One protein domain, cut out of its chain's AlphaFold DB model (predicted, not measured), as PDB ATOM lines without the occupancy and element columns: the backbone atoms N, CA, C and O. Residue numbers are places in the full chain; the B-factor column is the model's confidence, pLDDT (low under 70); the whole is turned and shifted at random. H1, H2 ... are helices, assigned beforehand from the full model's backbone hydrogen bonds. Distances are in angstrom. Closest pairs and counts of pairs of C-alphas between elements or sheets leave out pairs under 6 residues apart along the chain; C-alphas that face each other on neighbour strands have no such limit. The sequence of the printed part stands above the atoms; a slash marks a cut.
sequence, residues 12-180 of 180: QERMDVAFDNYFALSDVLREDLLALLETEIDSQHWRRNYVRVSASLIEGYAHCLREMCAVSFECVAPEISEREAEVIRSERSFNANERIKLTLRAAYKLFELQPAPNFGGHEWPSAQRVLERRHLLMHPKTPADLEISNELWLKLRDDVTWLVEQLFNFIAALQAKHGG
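AT A GLANCE: This is residues 12 to 180 of the 180 residues of an uncharacterized protein of Dechloromonas sp (UniProt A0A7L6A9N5). A long helical hairpin, H1 and H2, has H1 on one side of H2, while H4 and H5, with short H3 beside H4, pack on the other side; the third long helix, H7, runs along H2 at a shallow tilt. H4 packs on the half of H2 towards its last residue, and H5 crosses H2 nearer its first. The printed part has 169 residues with seven named helices, H1 to H7 in chain order, and no named strand: the class is all helix. It is compact, with a radius of gyration of the C-alphas of 16.6 A, and elongated, spanning 49 by 31 by 27 A.

HOW THE PARTS SIT: Start with H1, residues 12 to 38, which touches H2, residues 44 to 75, at a shallow tilt of 12 degrees, opposite ways; the closest C-alphas are those of Tyr 22 and Cys 64, 5.4 A apart. H2 is the hub, touching five helices. With residues 66 to 70 alone it touches H3, residues 82 to 89, about perpendicular at 80 degrees, closest at C-alphas 70 and 88, 5.6 A. With residues 58 to 73 alone it touches H4, residues 96 to 110, at a steep tilt of 39 degrees, the same way, closest at C-alphas 62 and 100, 5.4 A. With residues 48 to 55 alone it touches H5, residues 123 to 138, closest at C-alphas 52 and 134, 5.6 A. Look next at H6, residues 143 to 146, which touches H5 only at the corner, closest at C-alphas 136 and 145, 5.5 A. H7, residues 150 to 178, touches H2 at a shallow tilt of 28 degrees, the same way, closest at C-alphas 58 and 164, 6.5 A. H2, H4 and H7 form a bundle, a group of three helices. H1 and H7 are apart. Every O i to N i+4 pair is within hydrogen-bond range in H1, H3, H4 and H7, against 26 of 28 in H2 and 9 of 12 in H5; H6 is too short for one.

IN THESE COORDINATES: Find C-alpha 12 at (-15.021, -43.185, -3.956); from there H1 runs 38.2 A to C-alpha 38. H2 begins at (29.047, -49.061, 5.772) and runs 47.2 A. H3, H4, H5 and H6 are shorter. H7 runs 42.2 A to C-alpha 178 at (-12.638, -41.663, 10.672).

THE WHOLE: The C-alphas farthest apart are those of Thr 142 and Gly 180, 52.1 A. The printed part has no cut. The link from H4 to H5, residues 111 to 122, is long. The pLDDT is under 70 at residues 75 to 77 and 180.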
ATOM      1  N   GLN A  12     -15.142 -42.066  -4.892       88.06
ATOM      2  CA  GLN A  12     -15.021 -43.185  -3.956       88.06
ATOM      3  C   GLN A  12     -14.119 -44.285  -4.521       88.06
ATOM      4  O   GLN A  12     -13.140 -44.641  -3.880       88.06
ATOM      5  N   GLU A  13     -14.373 -44.752  -5.748       91.31
ATOM      6  CA  GLU A  13     -13.546 -45.790  -6.385       91.31
ATOM      7  C   GLU A  13     -12.081 -45.350  -6.518       91.31
ATOM      8  O   GLU A  13     -11.163 -46.146  -6.343       91.31
ATOM      9  N   ARG A  14     -11.837 -44.066  -6.802       91.62
ATOM     10  CA  ARG A  14     -10.474 -43.515  -6.859       91.62
ATOM     11  C   ARG A  14      -9.810 -43.461  -5.490       91.62
ATOM     12  O   ARG A  14      -8.607 -43.696  -5.405       91.62
ATOM     13  N   MET A  15     -10.570 -43.129  -4.449       89.88
ATOM     14  CA  MET A  15     -10.082 -43.132  -3.075       89.88
ATOM     15  C   MET A  15      -9.745 -44.556  -2.624       89.88
ATOM     16  O   MET A  15      -8.665 -44.769  -2.081       89.88
ATOM     17  N   ASP A  16     -10.612 -45.526  -2.917       89.31
ATOM     18  CA  ASP A  16     -10.390 -46.941  -2.604       89.31
ATOM     19  C   ASP A  16      -9.107 -47.445  -3.280       89.31
ATOM     20  O   ASP A  16      -8.222 -47.972  -2.613       89.31
ATOM     21  N   VAL A  17      -8.918 -47.151  -4.575       92.62
ATOM     22  CA  VAL A  17      -7.674 -47.474  -5.298       92.62
ATOM     23  C   VAL A  17      -6.447 -46.795  -4.674       92.62
ATOM     24  O   VAL A  17      -5.371 -47.394  -4.616       92.62
ATOM     25  N   ALA A  18      -6.567 -45.547  -4.210       91.06
ATOM     26  CA  ALA A  18      -5.467 -44.854  -3.542       91.06
ATOM     27  C   ALA A  18      -5.099 -45.514  -2.200       91.06
ATOM     28  O   ALA A  18      -3.911 -45.634  -1.891       91.06
ATOM     29  N   PHE A  19      -6.089 -45.982  -1.432       89.88
ATOM     30  CA  PHE A  19      -5.867 -46.744  -0.203       89.88
ATOM     31  C   PHE A  19      -5.286 -48.133  -0.468       89.88
ATOM     32  O   PHE A  19      -4.315 -48.502   0.188       89.88
ATOM     33  N   ASP A  20      -5.801 -48.869  -1.451       90.88
ATOM     34  CA  ASP A  20      -5.272 -50.184  -1.828       90.88
ATOM     35  C   ASP A  20      -3.796 -50.086  -2.235       90.88
ATOM     36  O   ASP A  20      -2.955 -50.849  -1.754       90.88
ATOM     37  N   ASN A  21      -3.454 -49.086  -3.055       92.25
ATOM     38  CA  ASN A  21      -2.066 -48.809  -3.426       92.25
ATOM     39  C   ASN A  21      -1.212 -48.427  -2.215       92.25
ATOM     40  O   ASN A  21      -0.062 -48.855  -2.123       92.25
ATOM     41  N   TYR A  22      -1.756 -47.633  -1.290       91.44
ATOM     42  CA  TYR A  22      -1.073 -47.294  -0.045       91.44
ATOM     43  C   TYR A  22      -0.759 -48.534   0.788       91.44
ATOM     44  O   TYR A  22       0.392 -48.693   1.188       91.44
ATOM     45  N   PHE A  23      -1.735 -49.413   1.024       89.69
ATOM     46  CA  PHE A  23      -1.530 -50.625   1.815       89.69
ATOM     47  C   PHE A  23      -0.516 -51.553   1.147       89.69
ATOM     48  O   PHE A  23       0.481 -51.906   1.771       89.69
ATOM     49  N   ALA A  24      -0.692 -51.845  -0.145       93.62
ATOM     50  CA  ALA A  24       0.210 -52.723  -0.883       93.62
ATOM     51  C   ALA A  24       1.655 -52.195  -0.920       93.62
ATOM     52  O   ALA A  24       2.600 -52.951  -0.689       93.62
ATOM     53  N   LEU A  25       1.849 -50.898  -1.186       93.00
ATOM     54  CA  LEU A  25       3.184 -50.295  -1.194       93.00
ATOM     55  C   LEU A  25       3.782 -50.237   0.216       93.00
ATOM     56  O   LEU A  25       4.980 -50.463   0.396       93.00
ATOM     57  N   SER A  26       2.954 -49.928   1.213       90.19
ATOM     58  CA  SER A  26       3.361 -49.881   2.610       90.19
ATOM     59  C   SER A  26       3.870 -51.229   3.094       90.19
ATOM     60  O   SER A  26       4.907 -51.261   3.750       90.19
ATOM     61  N   ASP A  27       3.173 -52.316   2.778       91.56
ATOM     62  CA  ASP A  27       3.559 -53.654   3.219       91.56
ATOM     63  C   ASP A  27       4.956 -54.012   2.705       91.56
ATOM     64  O   ASP A  27       5.838 -54.312   3.508       91.56
ATOM     65  N   VAL A  28       5.215 -53.816   1.408       95.88
ATOM     66  CA  VAL A  28       6.535 -54.077   0.805       95.88
ATOM     67  C   VAL A  28       7.636 -53.222   1.443       95.88
ATOM     68  O   VAL A  28       8.668 -53.737   1.866       95.88
ATOM     69  N   LEU A  29       7.434 -51.904   1.548       93.94
ATOM     70  CA  LEU A  29       8.476 -51.004   2.056       93.94
ATOM     71  C   LEU A  29       8.738 -51.197   3.556       93.94
ATOM     72  O   LEU A  29       9.856 -50.973   4.028       93.94
ATOM     73  N   ARG A  30       7.718 -51.602   4.319       92.62
ATOM     74  CA  ARG A  30       7.870 -51.958   5.732       92.62
ATOM     75  C   ARG A  30       8.597 -53.282   5.892       92.62
ATOM     76  O   ARG A  30       9.469 -53.350   6.750       92.62
ATOM     77  N   GLU A  31       8.275 -54.295   5.092       94.81
ATOM     78  CA  GLU A  31       9.002 -55.570   5.079       94.81
ATOM     79  C   GLU A  31      10.491 -55.354   4.787       94.81
ATOM     80  O   GLU A  31      11.332 -55.835   5.547       94.81
ATOM     81  N   ASP A  32      10.821 -54.547   3.774       94.31
ATOM     82  CA  ASP A  32      12.208 -54.199   3.441       94.31
ATOM     83  C   ASP A  32      12.938 -53.527   4.616       94.31
ATOM     84  O   ASP A  32      14.091 -53.852   4.921       94.31
ATOM     85  N   LEU A  33      12.278 -52.582   5.297       93.31
ATOM     86  CA  LEU A  33      12.864 -51.895   6.448       93.31
ATOM     87  C   LEU A  33      13.031 -52.838   7.645       93.31
ATOM     88  O   LEU A  33      14.076 -52.811   8.294       93.31
ATOM     89  N   LEU A  34      12.034 -53.677   7.930       93.50
ATOM     90  CA  LEU A  34      12.072 -54.640   9.031       93.50
ATOM     91  C   LEU A  34      13.174 -55.678   8.824       93.50
ATOM     92  O   LEU A  34      13.992 -55.864   9.721       93.50
ATOM     93  N   ALA A  35      13.271 -56.268   7.632       93.94
ATOM     94  CA  ALA A  35      14.328 -57.224   7.303       93.94
ATOM     95  C   ALA A  35      15.730 -56.616   7.481       93.94
ATOM     96  O   ALA A  35      16.677 -57.278   7.924       93.94
ATOM     97  N   LEU A  36      15.880 -55.327   7.166       93.31
ATOM     98  CA  LEU A  36      17.135 -54.620   7.377       93.31
ATOM     99  C   LEU A  36      17.422 -54.371   8.866       93.31
ATOM    100  O   LEU A  36      18.565 -54.530   9.295       93.31
ATOM    101  N   LEU A  37      16.414 -53.990   9.652       91.69
ATOM    102  CA  LEU A  37      16.542 -53.785  11.099       91.69
ATOM    103  C   LEU A  37      16.861 -55.091  11.842       91.69
ATOM    104  O   LEU A  37      17.678 -55.090  12.758       91.69
ATOM    105  N   GLU A  38      16.286 -56.216  11.418       93.00
ATOM    106  CA  GLU A  38      16.568 -57.549  11.976       93.00
ATOM    107  C   GLU A  38      18.014 -58.004  11.744       93.00
ATOM    108  O   GLU A  38      18.544 -58.838  12.478       93.00
ATOM    109  N   THR A  39      18.666 -57.440  10.729       91.81
ATOM    110  CA  THR A  39      20.047 -57.743  10.347       91.81
ATOM    111  C   THR A  39      20.989 -56.572  10.631       91.81
ATOM    112  O   THR A  39      21.982 -56.392   9.921       91.81
ATOM    113  N   GLU A  40      20.693 -55.763  11.661       90.38
ATOM    114  CA  GLU A  40      21.538 -54.634  12.056       90.38
ATOM    115  C   GLU A  40      22.981 -55.076  12.322       90.38
ATOM    116  O   GLU A  40      23.286 -55.845  13.235       90.38
ATOM    117  N   ILE A  41      23.889 -54.566  11.490       89.81
ATOM    118  CA  ILE A  41      25.326 -54.800  11.585       89.81
ATOM    119  C   ILE A  41      26.019 -53.457  11.411       89.81
ATOM    120  O   ILE A  41      25.739 -52.727  10.455       89.81
ATOM    121  N   ASP A  42      26.985 -53.158  12.281       91.06
ATOM    122  CA  ASP A  42      27.784 -51.939  12.182       91.06
ATOM    123  C   ASP A  42      28.738 -51.989  10.977       91.06
ATOM    124  O   ASP A  42      29.916 -52.338  11.065       91.06
ATOM    125  N   SER A  43      28.200 -51.687   9.795       96.00
ATOM    126  CA  SER A  43      28.932 -51.677   8.537       96.00
ATOM    127  C   SER A  43      28.466 -50.545   7.632       96.00
ATOM    128  O   SER A  43      27.301 -50.145   7.613       96.00
ATOM    129  N   GLN A  44      29.378 -50.061   6.789       97.12
ATOM    130  CA  GLN A  44      29.047 -49.061   5.772       97.12
ATOM    131  C   GLN A  44      27.993 -49.567   4.778       97.12
ATOM    132  O   GLN A  44      27.175 -48.789   4.294       97.12
ATOM    133  N   HIS A  45      28.000 -50.864   4.458       96.12
ATOM    134  CA  HIS A  45      26.996 -51.463   3.583       96.12
ATOM    135  C   HIS A  45      25.594 -51.336   4.182       96.12
ATOM    136  O   HIS A  45      24.700 -50.806   3.523       96.12
ATOM    137  N   TRP A  46      25.447 -51.746   5.440       97.06
ATOM    138  CA  TRP A  46      24.174 -51.710   6.140       97.06
ATOM    139  C   TRP A  46      23.648 -50.274   6.284       97.06
ATOM    140  O   TRP A  46      22.534 -49.990   5.849       97.06
ATOM    141  N   ARG A  47      24.482 -49.321   6.734       97.56
ATOM    142  CA  ARG A  47      24.080 -47.903   6.870       97.56
ATOM    143  C   ARG A  47      23.594 -47.290   5.556       97.56
ATOM    144  O   ARG A  47      22.631 -46.527   5.539       97.56
ATOM    145  N   ARG A  48      24.251 -47.611   4.434       97.88
ATOM    146  CA  ARG A  48      23.816 -47.136   3.111       97.88
ATOM    147  C   ARG A  48      22.450 -47.691   2.731       97.88
ATOM    148  O   ARG A  48      21.631 -46.949   2.195       97.88
ATOM    149  N   ASN A  49      22.221 -48.978   2.976       97.06
ATOM    150  CA  ASN A  49      20.934 -49.598   2.683       97.06
ATOM    151  C   ASN A  49      19.838 -49.048   3.590       97.06
ATOM    152  O   ASN A  49      18.757 -48.769   3.089       97.06
ATOM    153  N   TYR A  50      20.144 -48.754   4.855       97.25
ATOM    154  CA  TYR A  50      19.192 -48.124   5.770       97.25
ATOM    155  C   TYR A  50      18.689 -46.792   5.237       97.25
ATOM    156  O   TYR A  50      17.482 -46.578   5.150       97.25
ATOM    157  N   VAL A  51      19.603 -45.918   4.805       97.62
ATOM    158  CA  VAL A  51      19.224 -44.622   4.230       97.62
ATOM    159  C   VAL A  51      18.389 -44.802   2.961       97.62
ATOM    160  O   VAL A  51      17.394 -44.103   2.793       97.62
ATOM    161  N   ARG A  52      18.760 -45.734   2.071       97.50
ATOM    162  CA  ARG A  52      18.010 -45.982   0.826       97.50
ATOM    163  C   ARG A  52      16.600 -46.499   1.096       97.50
ATOM    164  O   ARG A  52      15.655 -45.931   0.563       97.50
ATOM    165  N   VAL A  53      16.467 -47.537   1.920       96.56
ATOM    166  CA  VAL A  53      15.177 -48.163   2.241       96.56
ATOM    167  C   VAL A  53      14.278 -47.185   2.994       96.56
ATOM    168  O   VAL A  53      13.133 -46.984   2.600       96.56
ATOM    169  N   SER A  54      14.813 -46.489   4.000       96.88
ATOM    170  CA  SER A  54      14.049 -45.495   4.765       96.88
ATOM    171  C   SER A  54      13.570 -44.340   3.885       96.88
ATOM    172  O   SER A  54      12.417 -43.930   3.974       96.88
ATOM    173  N   ALA A  55      14.425 -43.823   2.998       97.06
ATOM    174  CA  ALA A  55      14.026 -42.778   2.059       97.06
ATOM    175  C   ALA A  55      12.963 -43.271   1.061       97.06
ATOM    176  O   ALA A  55      12.004 -42.545   0.811       97.06
ATOM    177  N   SER A  56      13.080 -44.504   0.551       96.06
ATOM    178  CA  SER A  56      12.042 -45.116  -0.291       96.06
ATOM    179  C   SER A  56      10.704 -45.231   0.442       96.06
ATOM    180  O   SER A  56       9.681 -44.879  -0.141       96.06
ATOM    181  N   LEU A  57      10.699 -45.650   1.714       95.69
ATOM    182  CA  LEU A  57       9.502 -45.666   2.563       95.69
ATOM    183  C   LEU A  57       8.875 -44.269   2.665       95.69
ATOM    184  O   LEU A  57       7.688 -44.099   2.388       95.69
ATOM    185  N   ILE A  58       9.682 -43.262   3.012       95.94
ATOM    186  CA  ILE A  58       9.230 -41.879   3.206       95.94
ATOM    187  C   ILE A  58       8.643 -41.295   1.912       95.94
ATOM    188  O   ILE A  58       7.557 -40.712   1.925       95.94
ATOM    189  N   GLU A  59       9.345 -41.450   0.789       95.69
ATOM    190  CA  GLU A  59       8.898 -40.946  -0.512       95.69
ATOM    191  C   GLU A  59       7.673 -41.708  -1.034       95.69
ATOM    192  O   GLU A  59       6.763 -41.085  -1.581       95.69
ATOM    193  N   GLY A  60       7.618 -43.028  -0.830       94.94
ATOM    194  CA  GLY A  60       6.475 -43.862  -1.200       94.94
ATOM    195  C   GLY A  60       5.211 -43.463  -0.444       94.94
ATOM    196  O   GLY A  60       4.164 -43.248  -1.051       94.94
ATOM    197  N   TYR A  61       5.320 -43.255   0.868       94.25
ATOM    198  CA  TYR A  61       4.201 -42.781   1.678       94.25
ATOM    199  C   TYR A  61       3.758 -41.379   1.267       94.25
ATOM    200  O   TYR A  61       2.565 -41.146   1.089       94.25
ATOM    201  N   ALA A  62       4.696 -40.447   1.075       94.75
ATOM    202  CA  ALA A  62       4.357 -39.106   0.612       94.75
ATOM    203  C   ALA A  62       3.622 -39.140  -0.737       94.75
ATOM    204  O   ALA A  62       2.648 -38.413  -0.917       94.75
ATOM    205  N   HIS A  63       4.031 -40.015  -1.656       94.50
ATOM    206  CA  HIS A  63       3.335 -40.208  -2.924       94.50
ATOM    207  C   HIS A  63       1.905 -40.739  -2.730       94.50
ATOM    208  O   HIS A  63       0.961 -40.146  -3.247       94.50
ATOM    209  N   CYS A  64       1.713 -41.795  -1.937       93.88
ATOM    210  CA  CYS A  64       0.377 -42.327  -1.658       93.88
ATOM    211  C   CYS A  64      -0.543 -41.287  -0.998       93.88
ATOM    212  O   CYS A  64      -1.700 -41.140  -1.391       93.88
ATOM    213  N   LEU A  65      -0.021 -40.511  -0.045       93.25
ATOM    214  CA  LEU A  65      -0.768 -39.418   0.581       93.25
ATOM    215  C   LEU A  65      -1.169 -38.346  -0.431       93.25
ATOM    216  O   LEU A  65      -2.275 -37.812  -0.350       93.25
ATOM    217  N   ARG A  66      -0.304 -38.038  -1.400       94.56
ATOM    218  CA  ARG A  66      -0.620 -37.104  -2.484       94.56
ATOM    219  C   ARG A  66      -1.781 -37.613  -3.334       94.56
ATOM    220  O   ARG A  66      -2.668 -36.822  -3.637       94.56
ATOM    221  N   GLU A  67      -1.804 -38.901  -3.683       93.12
ATOM    222  CA  GLU A  67      -2.920 -39.506  -4.428       93.12
ATOM    223  C   GLU A  67      -4.245 -39.373  -3.666       93.12
ATOM    224  O   GLU A  67      -5.231 -38.904  -4.232       93.12
ATOM    225  N   MET A  68      -4.252 -39.680  -2.364       91.06
ATOM    226  CA  MET A  68      -5.435 -39.481  -1.515       91.06
ATOM    227  C   MET A  68      -5.863 -38.008  -1.491       91.06
ATOM    228  O   MET A  68      -7.037 -37.686  -1.674       91.06
ATOM    229  N   CYS A  69      -4.905 -37.091  -1.323       91.56
ATOM    230  CA  CYS A  69      -5.171 -35.655  -1.341       91.56
ATOM    231  C   CYS A  69      -5.736 -35.184  -2.683       91.56
ATOM    232  O   CYS A  69      -6.601 -34.314  -2.691       91.56
ATOM    233  N   ALA A  70      -5.271 -35.737  -3.805       90.75
ATOM    234  CA  ALA A  70      -5.755 -35.376  -5.134       90.75
ATOM    235  C   ALA A  70      -7.236 -35.724  -5.305       90.75
ATOM    236  O   ALA A  70      -7.983 -34.927  -5.865       90.75
ATOM    237  N   VAL A  71      -7.676 -36.863  -4.762       88.06
ATOM    238  CA  VAL A  71      -9.097 -37.238  -4.755       88.06
ATOM    239  C   VAL A  71      -9.904 -36.334  -3.816       88.06
ATOM    240  O   VAL A  71     -10.936 -35.797  -4.219       88.06
ATOM    241  N   SER A  72      -9.425 -36.100  -2.588       83.38
ATOM    242  CA  SER A  72     -10.116 -35.244  -1.607       83.38
ATOM    243  C   SER A  72     -10.243 -33.790  -2.064       83.38
ATOM    244  O   SER A  72     -11.277 -33.163  -1.842       83.38
ATOM    245  N   PHE A  73      -9.216 -33.254  -2.728       80.56
ATOM    246  CA  PHE A  73      -9.190 -31.880  -3.232       80.56
ATOM    247  C   PHE A  73     -10.284 -31.605  -4.275       80.56
ATOM    248  O   PHE A  73     -10.754 -30.477  -4.401       80.56
ATOM    249  N   GLU A  74     -10.722 -32.626  -5.009       76.62
ATOM    250  CA  GLU A  74     -11.841 -32.508  -5.949       76.62
ATOM    251  C   GLU A  74     -13.210 -32.508  -5.248       76.62
ATOM    252  O   GLU A  74     -14.201 -32.078  -5.837       76.62
ATOM    253  N   CYS A  75     -13.270 -32.971  -3.995       68.38
ATOM    254  CA  CYS A  75     -14.509 -33.174  -3.244       68.38
ATOM    255  C   CYS A  75     -14.763 -32.094  -2.181       68.38
ATOM    256  O   CYS A  75     -15.918 -31.795  -1.880       68.38
ATOM    257  N   VAL A  76     -13.707 -31.519  -1.597       65.75
ATOM    258  CA  VAL A  76     -13.789 -30.542  -0.498       65.75
ATOM    259  C   VAL A  76     -12.768 -29.428  -0.724       65.75
ATOM    260  O   VAL A  76     -11.635 -29.689  -1.124       65.75
ATOM    261  N   ALA A  77     -13.146 -28.181  -0.429       58.31
ATOM    262  CA  ALA A  77     -12.271 -27.013  -0.559       58.31
ATOM    263  C   ALA A  77     -11.964 -26.355   0.804       58.31
ATOM    264  O   ALA A  77     -12.453 -25.254   1.069       58.31
ATOM    265  N   PRO A  78     -11.166 -26.983   1.690       70.56
ATOM    266  CA  PRO A  78     -10.532 -26.236   2.768       70.56
ATOM    267  C   PRO A  78      -9.479 -25.276   2.191       70.56
ATOM    268  O   PRO A  78      -8.990 -25.460   1.072       70.56
ATOM    269  N   GLU A  79      -9.100 -24.253   2.961       82.00
ATOM    270  CA  GLU A  79      -8.064 -23.291   2.565       82.00
ATOM    271  C   GLU A  79      -6.673 -23.954   2.480       82.00
ATOM    272  O   GLU A  79      -5.869 -23.972   3.424       82.00
ATOM    273  N   ILE A  80      -6.359 -24.504   1.308       88.44
ATOM    274  CA  ILE A  80      -5.001 -24.896   0.937       88.44
ATOM    275  C   ILE A  80      -4.318 -23.760   0.173       88.44
ATOM    276  O   ILE A  80      -4.940 -23.022  -0.587       88.44
ATOM    277  N   SER A  81      -3.017 -23.598   0.396       90.56
ATOM    278  CA  SER A  81      -2.222 -22.606  -0.330       90.56
ATOM    279  C   SER A  81      -2.010 -23.025  -1.785       90.56
ATOM    280  O   SER A  81      -2.054 -24.209  -2.114       90.56
ATOM    281  N   GLU A  82      -1.697 -22.063  -2.652       89.88
ATOM    282  CA  GLU A  82      -1.431 -22.323  -4.072       89.88
ATOM    283  C   GLU A  82      -0.320 -23.365  -4.285       89.88
ATOM    284  O   GLU A  82      -0.487 -24.279  -5.088       89.88
ATOM    285  N   ARG A  83       0.764 -23.312  -3.496       92.62
ATOM    286  CA  ARG A  83       1.853 -24.307  -3.570       92.62
ATOM    287  C   ARG A  83       1.424 -25.700  -3.101       92.62
ATOM    288  O   ARG A  83       1.875 -26.692  -3.664       92.62
ATOM    289  N   GLU A  84       0.572 -25.787  -2.076       93.31
ATOM    290  CA  GLU A  84      -0.008 -27.063  -1.619       93.31
ATOM    291  C   GLU A  84      -0.922 -27.655  -2.711       93.31
ATOM    292  O   GLU A  84      -0.845 -28.845  -3.003       93.31
ATOM    293  N   ALA A  85      -1.723 -26.825  -3.382       91.06
ATOM    294  CA  ALA A  85      -2.545 -27.260  -4.509       91.06
ATOM    295  C   ALA A  85      -1.697 -27.705  -5.713       91.06
ATOM    296  O   ALA A  85      -2.008 -28.703  -6.364       91.06
ATOM    297  N   GLU A  86      -0.624 -26.974  -6.019       92.56
ATOM    298  CA  GLU A  86       0.254 -27.284  -7.145       92.56
ATOM    299  C   GLU A  86       0.946 -28.638  -6.954       92.56
ATOM    300  O   GLU A  86       0.907 -29.454  -7.875       92.56
ATOM    301  N   VAL A  87       1.479 -28.932  -5.758       93.88
ATOM    302  CA  VAL A  87       2.126 -30.228  -5.490       93.88
ATOM    303  C   VAL A  87       1.141 -31.398  -5.571       93.88
ATOM    304  O   VAL A  87       1.484 -32.462  -6.087       93.88
ATOM    305  N   ILE A  88      -0.108 -31.193  -5.125       92.44
ATOM    306  CA  ILE A  88      -1.167 -32.207  -5.216       92.44
ATOM    307  C   ILE A  88      -1.539 -32.473  -6.672       92.44
ATOM    308  O   ILE A  88      -1.880 -33.596  -7.014       92.44
ATOM    309  N   ARG A  89      -1.466 -31.476  -7.558       89.81
ATOM    310  CA  ARG A  89      -1.775 -31.665  -8.983       89.81
ATOM    311  C   ARG A  89      -0.597 -32.253  -9.750       89.81
ATOM    312  O   ARG A  89      -0.794 -33.140 -10.577       89.81
ATOM    313  N   SER A  90       0.615 -31.772  -9.489       87.31
ATOM    314  CA  SER A  90       1.819 -32.146 -10.227       87.31
ATOM    315  C   SER A  90       3.069 -32.039  -9.364       87.31
ATOM    316  O   SER A  90       3.433 -30.980  -8.861       87.31
ATOM    317  N   GLU A  91       3.814 -33.136  -9.295       86.31
ATOM    318  CA  GLU A  91       5.052 -33.213  -8.520       86.31
ATOM    319  C   GLU A  91       6.277 -32.668  -9.274       86.31
ATOM    320  O   GLU A  91       7.334 -32.475  -8.679       86.31
ATOM    321  N   ARG A  92       6.159 -32.422 -10.587       84.25
ATOM    322  CA  ARG A  92       7.307 -32.173 -11.484       84.25
ATOM    323  C   ARG A  92       8.119 -30.925 -11.134       84.25
ATOM    324  O   ARG A  92       9.308 -30.887 -11.429       84.25
ATOM    325  N   SER A  93       7.479 -29.926 -10.535       89.62
ATOM    326  CA  SER A  93       8.100 -28.642 -10.189       89.62
ATOM    327  C   SER A  93       8.746 -28.635  -8.798       89.62
ATOM    328  O   SER A  93       9.326 -27.625  -8.411       89.62
ATOM    329  N   PHE A  94       8.640 -29.731  -8.039       93.75
ATOM    330  CA  PHE A  94       9.022 -29.781  -6.629       93.75
ATOM    331  C   PHE A  94      10.117 -30.811  -6.383       93.75
ATOM    332  O   PHE A  94      10.073 -31.937  -6.886       93.75
ATOM    333  N   ASN A  95      11.093 -30.451  -5.551       93.69
ATOM    334  CA  ASN A  95      12.070 -31.429  -5.076       93.69
ATOM    335  C   ASN A  95      11.449 -32.370  -4.022       93.69
ATOM    336  O   ASN A  95      10.369 -32.106  -3.493       93.69
ATOM    337  N   ALA A  96      12.134 -33.471  -3.694       93.19
ATOM    338  CA  ALA A  96      11.613 -34.492  -2.779       93.19
ATOM    339  C   ALA A  96      11.223 -33.930  -1.395       93.19
ATOM    340  O   ALA A  96      10.163 -34.265  -0.867       93.19
ATOM    341  N   ASN A  97      12.025 -33.012  -0.844       95.38
ATOM    342  CA  ASN A  97      11.734 -32.377   0.443       95.38
ATOM    343  C   ASN A  97      10.457 -31.523   0.375       95.38
ATOM    344  O   ASN A  97       9.606 -31.588   1.262       95.38
ATOM    345  N   GLU A  98      10.303 -30.729  -0.685       95.62
ATOM    346  CA  GLU A  98       9.099 -29.925  -0.895       95.62
ATOM    347  C   GLU A  98       7.863 -30.798  -1.090       95.62
ATOM    348  O   GLU A  98       6.825 -30.501  -0.500       95.62
ATOM    349  N   ARG A  99       7.987 -31.898  -1.843       95.62
ATOM    350  CA  ARG A  99       6.904 -32.867  -2.042       95.62
ATOM    351  C   ARG A  99       6.394 -33.423  -0.722       95.62
ATOM    352  O   ARG A  99       5.194 -33.349  -0.474       95.62
ATOM    353  N   ILE A 100       7.283 -33.901   0.148       95.88
ATOM    354  CA  ILE A 100       6.904 -34.449   1.461       95.88
ATOM    355  C   ILE A 100       6.231 -33.379   2.324       95.88
ATOM    356  O   ILE A 100       5.116 -33.580   2.805       95.88
ATOM    357  N   LYS A 101       6.878 -32.218   2.491       96.62
ATOM    358  CA  LYS A 101       6.379 -31.141   3.356       96.62
ATOM    359  C   LYS A 101       5.024 -30.610   2.904       96.62
ATOM    360  O   LYS A 101       4.119 -30.460   3.723       96.62
ATOM    361  N   LEU A 102       4.893 -30.266   1.624       96.25
ATOM    362  CA  LEU A 102       3.667 -29.669   1.099       96.25
ATOM    363  C   LEU A 102       2.529 -30.690   1.070       96.25
ATOM    364  O   LEU A 102       1.415 -30.338   1.449       96.25
ATOM    365  N   THR A 103       2.811 -31.950   0.724       95.62
ATOM    366  CA  THR A 103       1.799 -33.013   0.746       95.62
ATOM    367  C   THR A 103       1.295 -33.270   2.158       95.62
ATOM    368  O   THR A 103       0.090 -33.258   2.368       95.62
ATOM    369  N   LEU A 104       2.181 -33.420   3.149       95.50
ATOM    370  CA  LEU A 104       1.757 -33.627   4.536       95.50
ATOM    371  C   LEU A 104       0.934 -32.448   5.062       95.50
ATOM    372  O   LEU A 104      -0.118 -32.651   5.661       95.50
ATOM    373  N   ARG A 105       1.350 -31.204   4.794       95.12
ATOM    374  CA  ARG A 105       0.549 -30.027   5.170       95.12
ATOM    375  C   ARG A 105      -0.833 -30.046   4.529       95.12
ATOM    376  O   ARG A 105      -1.820 -29.775   5.210       95.12
ATOM    377  N   ALA A 106      -0.900 -30.346   3.236       94.06
ATOM    378  CA  ALA A 106      -2.161 -30.389   2.519       94.06
ATOM    379  C   ALA A 106      -3.056 -31.526   3.028       94.06
ATOM    380  O   ALA A 106      -4.239 -31.297   3.239       94.06
ATOM    381  N   ALA A 107      -2.488 -32.698   3.320       93.44
ATOM    382  CA  ALA A 107      -3.203 -33.837   3.882       93.44
ATOM    383  C   ALA A 107      -3.833 -33.487   5.236       93.44
ATOM    384  O   ALA A 107      -5.040 -33.626   5.408       93.44
ATOM    385  N   TYR A 108      -3.061 -32.934   6.176       93.88
ATOM    386  CA  TYR A 108      -3.607 -32.516   7.473       93.88
ATOM    387  C   TYR A 108      -4.733 -31.482   7.336       93.88
ATOM    388  O   TYR A 108      -5.674 -31.503   8.123       93.88
ATOM    389  N   LYS A 109      -4.683 -30.596   6.333       92.44
ATOM    390  CA  LYS A 109      -5.767 -29.640   6.064       92.44
ATOM    391  C   LYS A 109      -6.991 -30.296   5.431       92.44
ATOM    392  O   LYS A 109      -8.099 -30.059   5.893       92.44
ATOM    393  N   LEU A 110      -6.794 -31.108   4.393       91.12
ATOM    394  CA  LEU A 110      -7.865 -31.763   3.634       91.12
ATOM    395  C   LEU A 110      -8.655 -32.752   4.487       91.12
ATOM    396  O   LEU A 110      -9.868 -32.845   4.345       91.12
ATOM    397  N   PHE A 111      -7.974 -33.449   5.394       89.50
ATOM    398  CA  PHE A 111      -8.591 -34.375   6.342       89.50
ATOM    399  C   PHE A 111      -8.884 -33.718   7.704       89.50
ATOM    400  O   PHE A 111      -9.378 -34.373   8.625       89.50
ATOM    401  N   GLU A 112      -8.613 -32.410   7.838       91.06
ATOM    402  CA  GLU A 112      -8.868 -31.615   9.047       91.06
ATOM    403  C   GLU A 112      -8.312 -32.294  10.324       91.06
ATOM    404  O   GLU A 112      -9.015 -32.497  11.321       91.06
ATOM    405  N   LEU A 113      -7.050 -32.710  10.265       92.06
ATOM    406  CA  LEU A 113      -6.343 -33.433  11.322       92.06
ATOM    407  C   LEU A 113      -5.497 -32.476  12.161       92.06
ATOM    408  O   LEU A 113      -4.994 -31.470  11.659       92.06
ATOM    409  N   GLN A 114      -5.302 -32.806  13.438       91.50
ATOM    410  CA  GLN A 114      -4.435 -32.081  14.369       91.50
ATOM    411  C   GLN A 114      -3.782 -33.053  15.374       91.50
ATOM    412  O   GLN A 114      -4.400 -34.070  15.694       91.50
ATOM    413  N   PRO A 115      -2.590 -32.729  15.918       91.44
ATOM    414  CA  PRO A 115      -1.745 -31.581  15.570       91.44
ATOM    415  C   PRO A 115      -0.964 -31.806  14.265       91.44
ATOM    416  O   PRO A 115      -0.451 -32.893  14.023       91.44
ATOM    417  N   ALA A 116      -0.847 -30.770  13.429       91.56
ATOM    418  CA  ALA A 116      -0.049 -30.847  12.202       91.56
ATOM    419  C   ALA A 116       1.474 -30.809  12.479       91.56
ATOM    420  O   ALA A 116       1.901 -30.152  13.433       91.56
ATOM    421  N   PRO A 117       2.318 -31.432  11.626       93.19
ATOM    422  CA  PRO A 117       3.768 -31.410  11.799       93.19
ATOM    423  C   PRO A 117       4.353 -29.991  11.775       93.19
ATOM    424  O   PRO A 117       4.031 -29.172  10.906       93.19
ATOM    425  N   ASN A 118       5.289 -29.708  12.687       92.94
ATOM    426  CA  ASN A 118       5.979 -28.420  12.737       92.94
ATOM    427  C   ASN A 118       7.150 -28.354  11.741       92.94
ATOM    428  O   ASN A 118       8.316 -28.505  12.097       92.94
ATOM    429  N   PHE A 119       6.852 -28.032  10.483       94.12
ATOM    430  CA  PHE A 119       7.877 -27.832   9.448       94.12
ATOM    431  C   PHE A 119       8.650 -26.499   9.534       94.12
ATOM    432  O   PHE A 119       9.388 -26.166   8.598       94.12
ATOM    433  N   GLY A 120       8.409 -25.695  10.575       92.94
ATOM    434  CA  GLY A 120       9.173 -24.485  10.895       92.94
ATOM    435  C   GLY A 120      10.197 -24.691  12.016       92.94
ATOM    436  O   GLY A 120      11.005 -23.797  12.255       92.94
ATOM    437  N   GLY A 121      10.161 -25.843  12.695       92.31
ATOM    438  CA  GLY A 121      11.119 -26.222  13.731       92.31
ATOM    439  C   GLY A 121      12.474 -26.651  13.169       92.31
ATOM    440  O   GLY A 121      12.644 -26.826  11.960       92.31
ATOM    441  N   HIS A 122      13.445 -26.825  14.064       93.50
ATOM    442  CA  HIS A 122      14.802 -27.276  13.741       93.50
ATOM    443  C   HIS A 122      14.869 -28.707  13.183       93.50
ATOM    444  O   HIS A 122      15.802 -29.046  12.453       93.50
ATOM    445  N   GLU A 123      13.864 -29.525  13.479       94.19
ATOM    446  CA  GLU A 123      13.757 -30.923  13.083       94.19
ATOM    447  C   GLU A 123      13.570 -31.067  11.573       94.19
ATOM    448  O   GLU A 123      14.165 -31.947  10.961       94.19
ATOM    449  N   TRP A 124      12.809 -30.168  10.936       95.38
ATOM    450  CA  TRP A 124      12.575 -30.262   9.496       95.38
ATOM    451  C   TRP A 124      13.858 -30.052   8.674       95.38
ATOM    452  O   TRP A 124      14.208 -30.962   7.925       95.38
ATOM    453  N   PRO A 125      14.608 -28.938   8.815       95.12
ATOM    454  CA  PRO A 125      15.897 -28.778   8.137       95.12
ATOM    455  C   PRO A 125      16.875 -29.917   8.428       95.12
ATOM    456  O   PRO A 125      17.674 -30.286   7.571       95.12
ATOM    457  N   SER A 126      16.802 -30.484   9.635       93.19
ATOM    458  CA  SER A 126      17.587 -31.651  10.018       93.19
ATOM    459  C   SER A 126      17.226 -32.866   9.160       93.19
ATOM    460  O   SER A 126      18.083 -33.436   8.484       93.19
ATOM    461  N   ALA A 127      15.934 -33.169   9.088       94.38
ATOM    462  CA  ALA A 127      15.390 -34.319   8.395       94.38
ATOM    463  C   ALA A 127      15.627 -34.324   6.877       94.38
ATOM    464  O   ALA A 127      15.780 -35.387   6.268       94.38
ATOM    465  N   GLN A 128      15.730 -33.143   6.257       95.69
ATOM    466  CA  GLN A 128      16.011 -33.006   4.822       95.69
ATOM    467  C   GLN A 128      17.314 -33.704   4.392       95.69
ATOM    468  O   GLN A 128      17.422 -34.169   3.250       95.69
ATOM    469  N   ARG A 129      18.274 -33.855   5.317       95.06
ATOM    470  CA  ARG A 129      19.551 -34.539   5.073       95.06
ATOM    471  C   ARG A 129      19.389 -35.994   4.659       95.06
ATOM    472  O   ARG A 129      20.259 -36.515   3.964       95.06
ATOM    473  N   VAL A 130      18.303 -36.661   5.049       96.50
ATOM    474  CA  VAL A 130      18.045 -38.056   4.662       96.50
ATOM    475  C   VAL A 130      17.915 -38.171   3.148       96.50
ATOM    476  O   VAL A 130      18.561 -39.022   2.535       96.50
ATOM    477  N   LEU A 131      17.138 -37.280   2.527       95.88
ATOM    478  CA  LEU A 131      16.910 -37.297   1.082       95.88
ATOM    479  C   LEU A 131      18.130 -36.810   0.306       95.88
ATOM    480  O   LEU A 131      18.473 -37.388  -0.726       95.88
ATOM    481  N   GLU A 132      18.822 -35.797   0.824       95.12
ATOM    482  CA  GLU A 132      20.105 -35.350   0.273       95.12
ATOM    483  C   GLU A 132      21.120 -36.493   0.290       95.12
ATOM    484  O   GLU A 132      21.776 -36.782  -0.714       95.12
ATOM    485  N   ARG A 133      21.196 -37.221   1.409       96.88
ATOM    486  CA  ARG A 133      22.102 -38.353   1.528       96.88
ATOM    487  C   ARG A 133      21.697 -39.497   0.612       96.88
ATOM    488  O   ARG A 133      22.560 -40.051  -0.065       96.88
ATOM    489  N   ARG A 134      20.410 -39.834   0.534       96.62
ATOM    490  CA  ARG A 134      19.901 -40.827  -0.421       96.62
ATOM    491  C   ARG A 134      20.260 -40.450  -1.855       96.62
ATOM    492  O   ARG A 134      20.678 -41.326  -2.607       96.62
ATOM    493  N   HIS A 135      20.150 -39.179  -2.238       96.00
ATOM    494  CA  HIS A 135      20.534 -38.722  -3.573       96.00
ATOM    495  C   HIS A 135      22.009 -39.035  -3.875       96.00
ATOM    496  O   HIS A 135      22.301 -39.660  -4.897       96.00
ATOM    497  N   LEU A 136      22.920 -38.702  -2.954       96.81
ATOM    498  CA  LEU A 136      24.349 -39.021  -3.081       96.81
ATOM    499  C   LEU A 136      24.605 -40.533  -3.173       96.81
ATOM    500  O   LEU A 136      25.384 -40.985  -4.009       96.81
ATOM    501  N   LEU A 137      23.901 -41.334  -2.368       97.56
ATOM    502  CA  LEU A 137      24.038 -42.793  -2.366       97.56
ATOM    503  C   LEU A 137      23.527 -43.466  -3.644       97.56
ATOM    504  O   LEU A 137      23.971 -44.572  -3.960       97.56
ATOM    505  N   MET A 138      22.566 -42.855  -4.333       96.56
ATOM    506  CA  MET A 138      21.988 -43.376  -5.576       96.56
ATOM    507  C   MET A 138      22.730 -42.884  -6.819       96.56
ATOM    508  O   MET A 138      22.712 -43.552  -7.852       96.56
ATOM    509  N   HIS A 139      23.413 -41.745  -6.719       96.75
ATOM    510  CA  HIS A 139      24.138 -41.129  -7.827       96.75
ATOM    511  C   HIS A 139      25.566 -40.718  -7.429       96.75
ATOM    512  O   HIS A 139      25.941 -39.560  -7.649       96.75
ATOM    513  N   PRO A 140      26.380 -41.640  -6.874       97.00
ATOM    514  CA  PRO A 140      27.697 -41.302  -6.353       97.00
ATOM    515  C   PRO A 140      28.606 -40.777  -7.467       97.00
ATOM    516  O   PRO A 140      28.644 -41.322  -8.574       97.00
ATOM    517  N   LYS A 141      29.344 -39.708  -7.171       97.44
ATOM    518  CA  LYS A 141      30.382 -39.133  -8.039       97.44
ATOM    519  C   LYS A 141      31.773 -39.462  -7.526       97.44
ATOM    520  O   LYS A 141      32.712 -39.558  -8.310       97.44
ATOM    521  N   THR A 142      31.893 -39.670  -6.220       97.56
ATOM    522  CA  THR A 142      33.132 -40.023  -5.535       97.56
ATOM    523  C   THR A 142      32.886 -41.135  -4.509       97.56
ATOM    524  O   THR A 142      31.755 -41.320  -4.057       97.56
ATOM    525  N   PRO A 143      33.926 -41.874  -4.078       96.69
ATOM    526  CA  PRO A 143      33.793 -42.832  -2.979       96.69
ATOM    527  C   PRO A 143      33.295 -42.205  -1.665       96.69
ATOM    528  O   PRO A 143      32.572 -42.863  -0.919       96.69
ATOM    529  N   ALA A 144      33.617 -40.932  -1.405       96.69
ATOM    530  CA  ALA A 144      33.159 -40.208  -0.217       96.69
ATOM    531  C   ALA A 144      31.624 -40.045  -0.184       96.69
ATOM    532  O   ALA A 144      31.008 -40.079   0.884       96.69
ATOM    533  N   ASP A 145      30.972 -39.991  -1.351       97.12
ATOM    534  CA  ASP A 145      29.505 -39.960  -1.451       97.12
ATOM    535  C   ASP A 145      28.849 -41.246  -0.930       97.12
ATOM    536  O   ASP A 145      27.651 -41.253  -0.659       97.12
ATOM    537  N   LEU A 146      29.618 -42.329  -0.765       97.06
ATOM    538  CA  LEU A 146      29.168 -43.615  -0.228       97.06
ATOM    539  C   LEU A 146      29.528 -43.818   1.250       97.06
ATOM    540  O   LEU A 146      29.068 -44.793   1.854       97.06
ATOM    541  N   GLU A 147      30.309 -42.918   1.845       97.44
ATOM    542  CA  GLU A 147      30.772 -43.022   3.228       97.44
ATOM    543  C   GLU A 147      29.822 -42.335   4.214       97.44
ATOM    544  O   GLU A 147      29.482 -41.163   4.063       97.44
ATOM    545  N   ILE A 148      29.378 -43.069   5.231       97.56
ATOM    546  CA  ILE A 148      28.519 -42.570   6.305       97.56
ATOM    547  C   ILE A 148      29.295 -42.694   7.614       97.56
ATOM    548  O   ILE A 148      29.337 -43.770   8.222       97.56
ATOM    549  N   SER A 149      29.920 -41.595   8.040       96.81
ATOM    550  CA  SER A 149      30.655 -41.540   9.308       96.81
ATOM    551  C   SER A 149      29.745 -41.872  10.495       96.81
ATOM    552  O   SER A 149      28.523 -41.766  10.400       96.81
ATOM    553  N   ASN A 150      30.323 -42.269  11.631       96.56
ATOM    554  CA  ASN A 150      29.543 -42.568  12.841       96.56
ATOM    555  C   ASN A 150      28.719 -41.360  13.304       96.56
ATOM    556  O   ASN A 150      27.561 -41.510  13.676       96.56
ATOM    557  N   GLU A 151      29.297 -40.161  13.232       96.69
ATOM    558  CA  GLU A 151      28.599 -38.929  13.595       96.69
ATOM    559  C   GLU A 151      27.418 -38.650  12.655       96.69
ATOM    560  O   GLU A 151      26.322 -38.328  13.112       96.69
ATOM    561  N   LEU A 152      27.621 -38.804  11.341       96.50
ATOM    562  CA  LEU A 152      26.554 -38.618  10.360       96.50
ATOM    563  C   LEU A 152      25.469 -39.691  10.506       96.50
ATOM    564  O   LEU A 152      24.290 -39.384  10.374       96.50
ATOM    565  N   TRP A 153      25.858 -40.932  10.797       96.94
ATOM    566  CA  TRP A 153      24.942 -42.051  10.997       96.94
ATOM    567  C   TRP A 153      23.933 -41.783  12.117       96.94
ATOM    568  O   TRP A 153      22.734 -41.935  11.895       96.94
ATOM    569  N   LEU A 154      24.404 -41.336  13.286       95.62
ATOM    570  CA  LEU A 154      23.529 -41.031  14.423       95.62
ATOM    571  C   LEU A 154      22.495 -39.961  14.057       95.62
ATOM    572  O   LEU A 154      21.305 -40.160  14.279       95.62
ATOM    573  N   LYS A 155      22.941 -38.885  13.400       96.50
ATOM    574  CA  LYS A 155      22.056 -37.806  12.940       96.50
ATOM    575  C   LYS A 155      21.022 -38.307  11.932       96.50
ATOM    576  O   LYS A 155      19.844 -38.021  12.083       96.50
ATOM    577  N   LEU A 156      21.448 -39.086  10.935       96.88
ATOM    578  CA  LEU A 156      20.551 -39.625   9.909       96.88
ATOM    579  C   LEU A 156      19.492 -40.563  10.486       96.88
ATOM    580  O   LEU A 156      18.378 -40.597   9.972       96.88
ATOM    581  N   ARG A 157      19.821 -41.330  11.528       95.06
ATOM    582  CA  ARG A 157      18.848 -42.199  12.189       95.06
ATOM    583  C   ARG A 157      17.753 -41.376  12.864       95.06
ATOM    584  O   ARG A 157      16.584 -41.643  12.616       95.06
ATOM    585  N   ASP A 158      18.134 -40.355  13.629       95.81
ATOM    586  CA  ASP A 158      17.183 -39.465  14.308       95.81
ATOM    587  C   ASP A 158      16.322 -38.695  13.288       95.81
ATOM    588  O   ASP A 158      15.104 -38.584  13.435       95.81
ATOM    589  N   ASP A 159      16.944 -38.243  12.196       96.75
ATOM    590  CA  ASP A 159      16.282 -37.582  11.071       96.75
ATOM    591  C   ASP A 159      15.241 -38.494  10.380       96.75
ATOM    592  O   ASP A 159      14.138 -38.049  10.049       96.75
ATOM    593  N   VAL A 160      15.576 -39.776  10.165       96.44
ATOM    594  CA  VAL A 160      14.648 -40.786   9.623       96.44
ATOM    595  C   VAL A 160      13.491 -41.021  10.585       96.44
ATOM    596  O   VAL A 160      12.340 -41.006  10.148       96.44
ATOM    597  N   THR A 161      13.785 -41.222  11.872       95.06
ATOM    598  CA  THR A 161      12.766 -41.450  12.903       95.06
ATOM    599  C   THR A 161      11.740 -40.328  12.893       95.06
ATOM    600  O   THR A 161      10.550 -40.601  12.767       95.06
ATOM    601  N   TRP A 162      12.190 -39.071  12.902       95.94
ATOM    602  CA  TRP A 162      11.283 -37.929  12.889       95.94
ATOM    603  C   TRP A 162      10.371 -37.904  11.648       95.94
ATOM    604  O   TRP A 162       9.175 -37.637  11.777       95.94
ATOM    605  N   LEU A 163      10.891 -38.204  10.446       95.50
ATOM    606  CA  LEU A 163      10.084 -38.241   9.212       95.50
ATOM    607  C   LEU A 163       9.050 -39.363   9.219       95.50
ATOM    608  O   LEU A 163       7.893 -39.136   8.860       95.50
ATOM    609  N   VAL A 164       9.466 -40.564   9.619       93.06
ATOM    610  CA  VAL A 164       8.583 -41.731   9.712       93.06
ATOM    611  C   VAL A 164       7.483 -41.483  10.746       93.06
ATOM    612  O   VAL A 164       6.321 -41.782  10.480       93.06
ATOM    613  N   GLU A 165       7.806 -40.847  11.874       94.19
ATOM    614  CA  GLU A 165       6.813 -40.430  12.867       94.19
ATOM    615  C   GLU A 165       5.766 -39.484  12.273       94.19
ATOM    616  O   GLU A 165       4.580 -39.686  12.510       94.19
ATOM    617  N   GLN A 166       6.145 -38.492  11.457       94.81
ATOM    618  CA  GLN A 166       5.153 -37.578  10.862       94.81
ATOM    619  C   GLN A 166       4.161 -38.312   9.950       94.81
ATOM    620  O   GLN A 166       2.975 -37.972   9.912       94.81
ATOM    621  N   LEU A 167       4.647 -39.324   9.230       90.94
ATOM    622  CA  LEU A 167       3.845 -40.162   8.349       90.94
ATOM    623  C   LEU A 167       2.906 -41.088   9.135       90.94
ATOM    624  O   LEU A 167       1.724 -41.179   8.808       90.94
ATOM    625  N   PHE A 168       3.386 -41.740  10.194       88.00
ATOM    626  CA  PHE A 168       2.536 -42.595  11.029       88.00
ATOM    627  C   PHE A 168       1.556 -41.801  11.891       88.00
ATOM    628  O   PHE A 168       0.407 -42.217  12.027       88.00
ATOM    629  N   ASN A 169       1.951 -40.630  12.391       92.94
ATOM    630  CA  ASN A 169       1.053 -39.724  13.105       92.94
ATOM    631  C   ASN A 169      -0.122 -39.295  12.223       92.94
ATOM    632  O   ASN A 169      -1.243 -39.207  12.717       92.94
ATOM    633  N   PHE A 170       0.105 -39.090  10.919       91.81
ATOM    634  CA  PHE A 170      -0.984 -38.819   9.982       91.81
ATOM    635  C   PHE A 170      -1.991 -39.976   9.940       91.81
ATOM    636  O   PHE A 170      -3.187 -39.751  10.104       91.81
ATOM    637  N   ILE A 171      -1.516 -41.212   9.757       88.00
ATOM    638  CA  ILE A 171      -2.383 -42.395   9.655       88.00
ATOM    639  C   ILE A 171      -3.134 -42.635  10.964       88.00
ATOM    640  O   ILE A 171      -4.341 -42.858  10.942       88.00
ATOM    641  N   ALA A 172      -2.447 -42.516  12.101       89.69
ATOM    642  CA  ALA A 172      -3.060 -42.633  13.416       89.69
ATOM    643  C   ALA A 172      -4.139 -41.559  13.639       89.69
ATOM    644  O   ALA A 172      -5.230 -41.873  14.113       89.69
ATOM    645  N   ALA A 173      -3.876 -40.304  13.257       91.75
ATOM    646  CA  ALA A 173      -4.855 -39.223  13.352       91.75
ATOM    647  C   ALA A 173      -6.063 -39.455  12.428       91.75
ATOM    648  O   ALA A 173      -7.203 -39.230  12.835       91.75
ATOM    649  N   LEU A 174      -5.826 -39.941  11.205       89.12
ATOM    650  CA  LEU A 174      -6.880 -40.276  10.251       89.12
ATOM    651  C   LEU A 174      -7.772 -41.407  10.784       89.12
ATOM    652  O   LEU A 174      -8.995 -41.275  10.781       89.12
ATOM    653  N   GLN A 175      -7.170 -42.482  11.300       88.25
ATOM    654  CA  GLN A 175      -7.880 -43.600  11.925       88.25
ATOM    655  C   GLN A 175      -8.677 -43.150  13.152       88.25
ATOM    656  O   GLN A 175      -9.854 -43.472  13.259       88.25
ATOM    657  N   ALA A 176      -8.085 -42.352  14.042       89.94
ATOM    658  CA  ALA A 176      -8.777 -41.853  15.229       89.94
ATOM    659  C   ALA A 176      -9.999 -40.984  14.886       89.94
ATOM    660  O   ALA A 176     -10.976 -40.971  15.634       89.94
ATOM    661  N   LYS A 177      -9.953 -40.254  13.764       87.94
ATOM    662  CA  LYS A 177     -11.046 -39.380  13.329       87.94
ATOM    663  C   LYS A 177     -12.125 -40.104  12.515       87.94
ATOM    664  O   LYS A 177     -13.293 -39.738  12.622       87.94
ATOM    665  N   HIS A 178     -11.751 -41.089  11.696       81.06
ATOM    666  CA  HIS A 178     -12.638 -41.663  10.672       81.06
ATOM    667  C   HIS A 178     -12.776 -43.193  10.701       81.06
ATOM    668  O   HIS A 178     -13.667 -43.722  10.043       81.06
ATOM    669  N   GLY A 179     -11.923 -43.910  11.429       71.62
ATOM    670  CA  GLY A 179     -11.854 -45.376  11.437       71.62
ATOM    671  C   GLY A 179     -12.754 -46.041  12.476       71.62
ATOM    672  O   GLY A 179     -12.261 -46.903  13.192       71.62
ATOM    673  N   GLY A 180     -14.012 -45.591  12.585       49.12
ATOM    674  CA  GLY A 180     -14.994 -46.072  13.571       49.12
ATOM    675  C   GLY A 180     -15.066 -47.588  13.737       49.12
ATOM    676  O   GLY A 180     -14.911 -48.310  12.727       49.12
TER     677      GLY A 180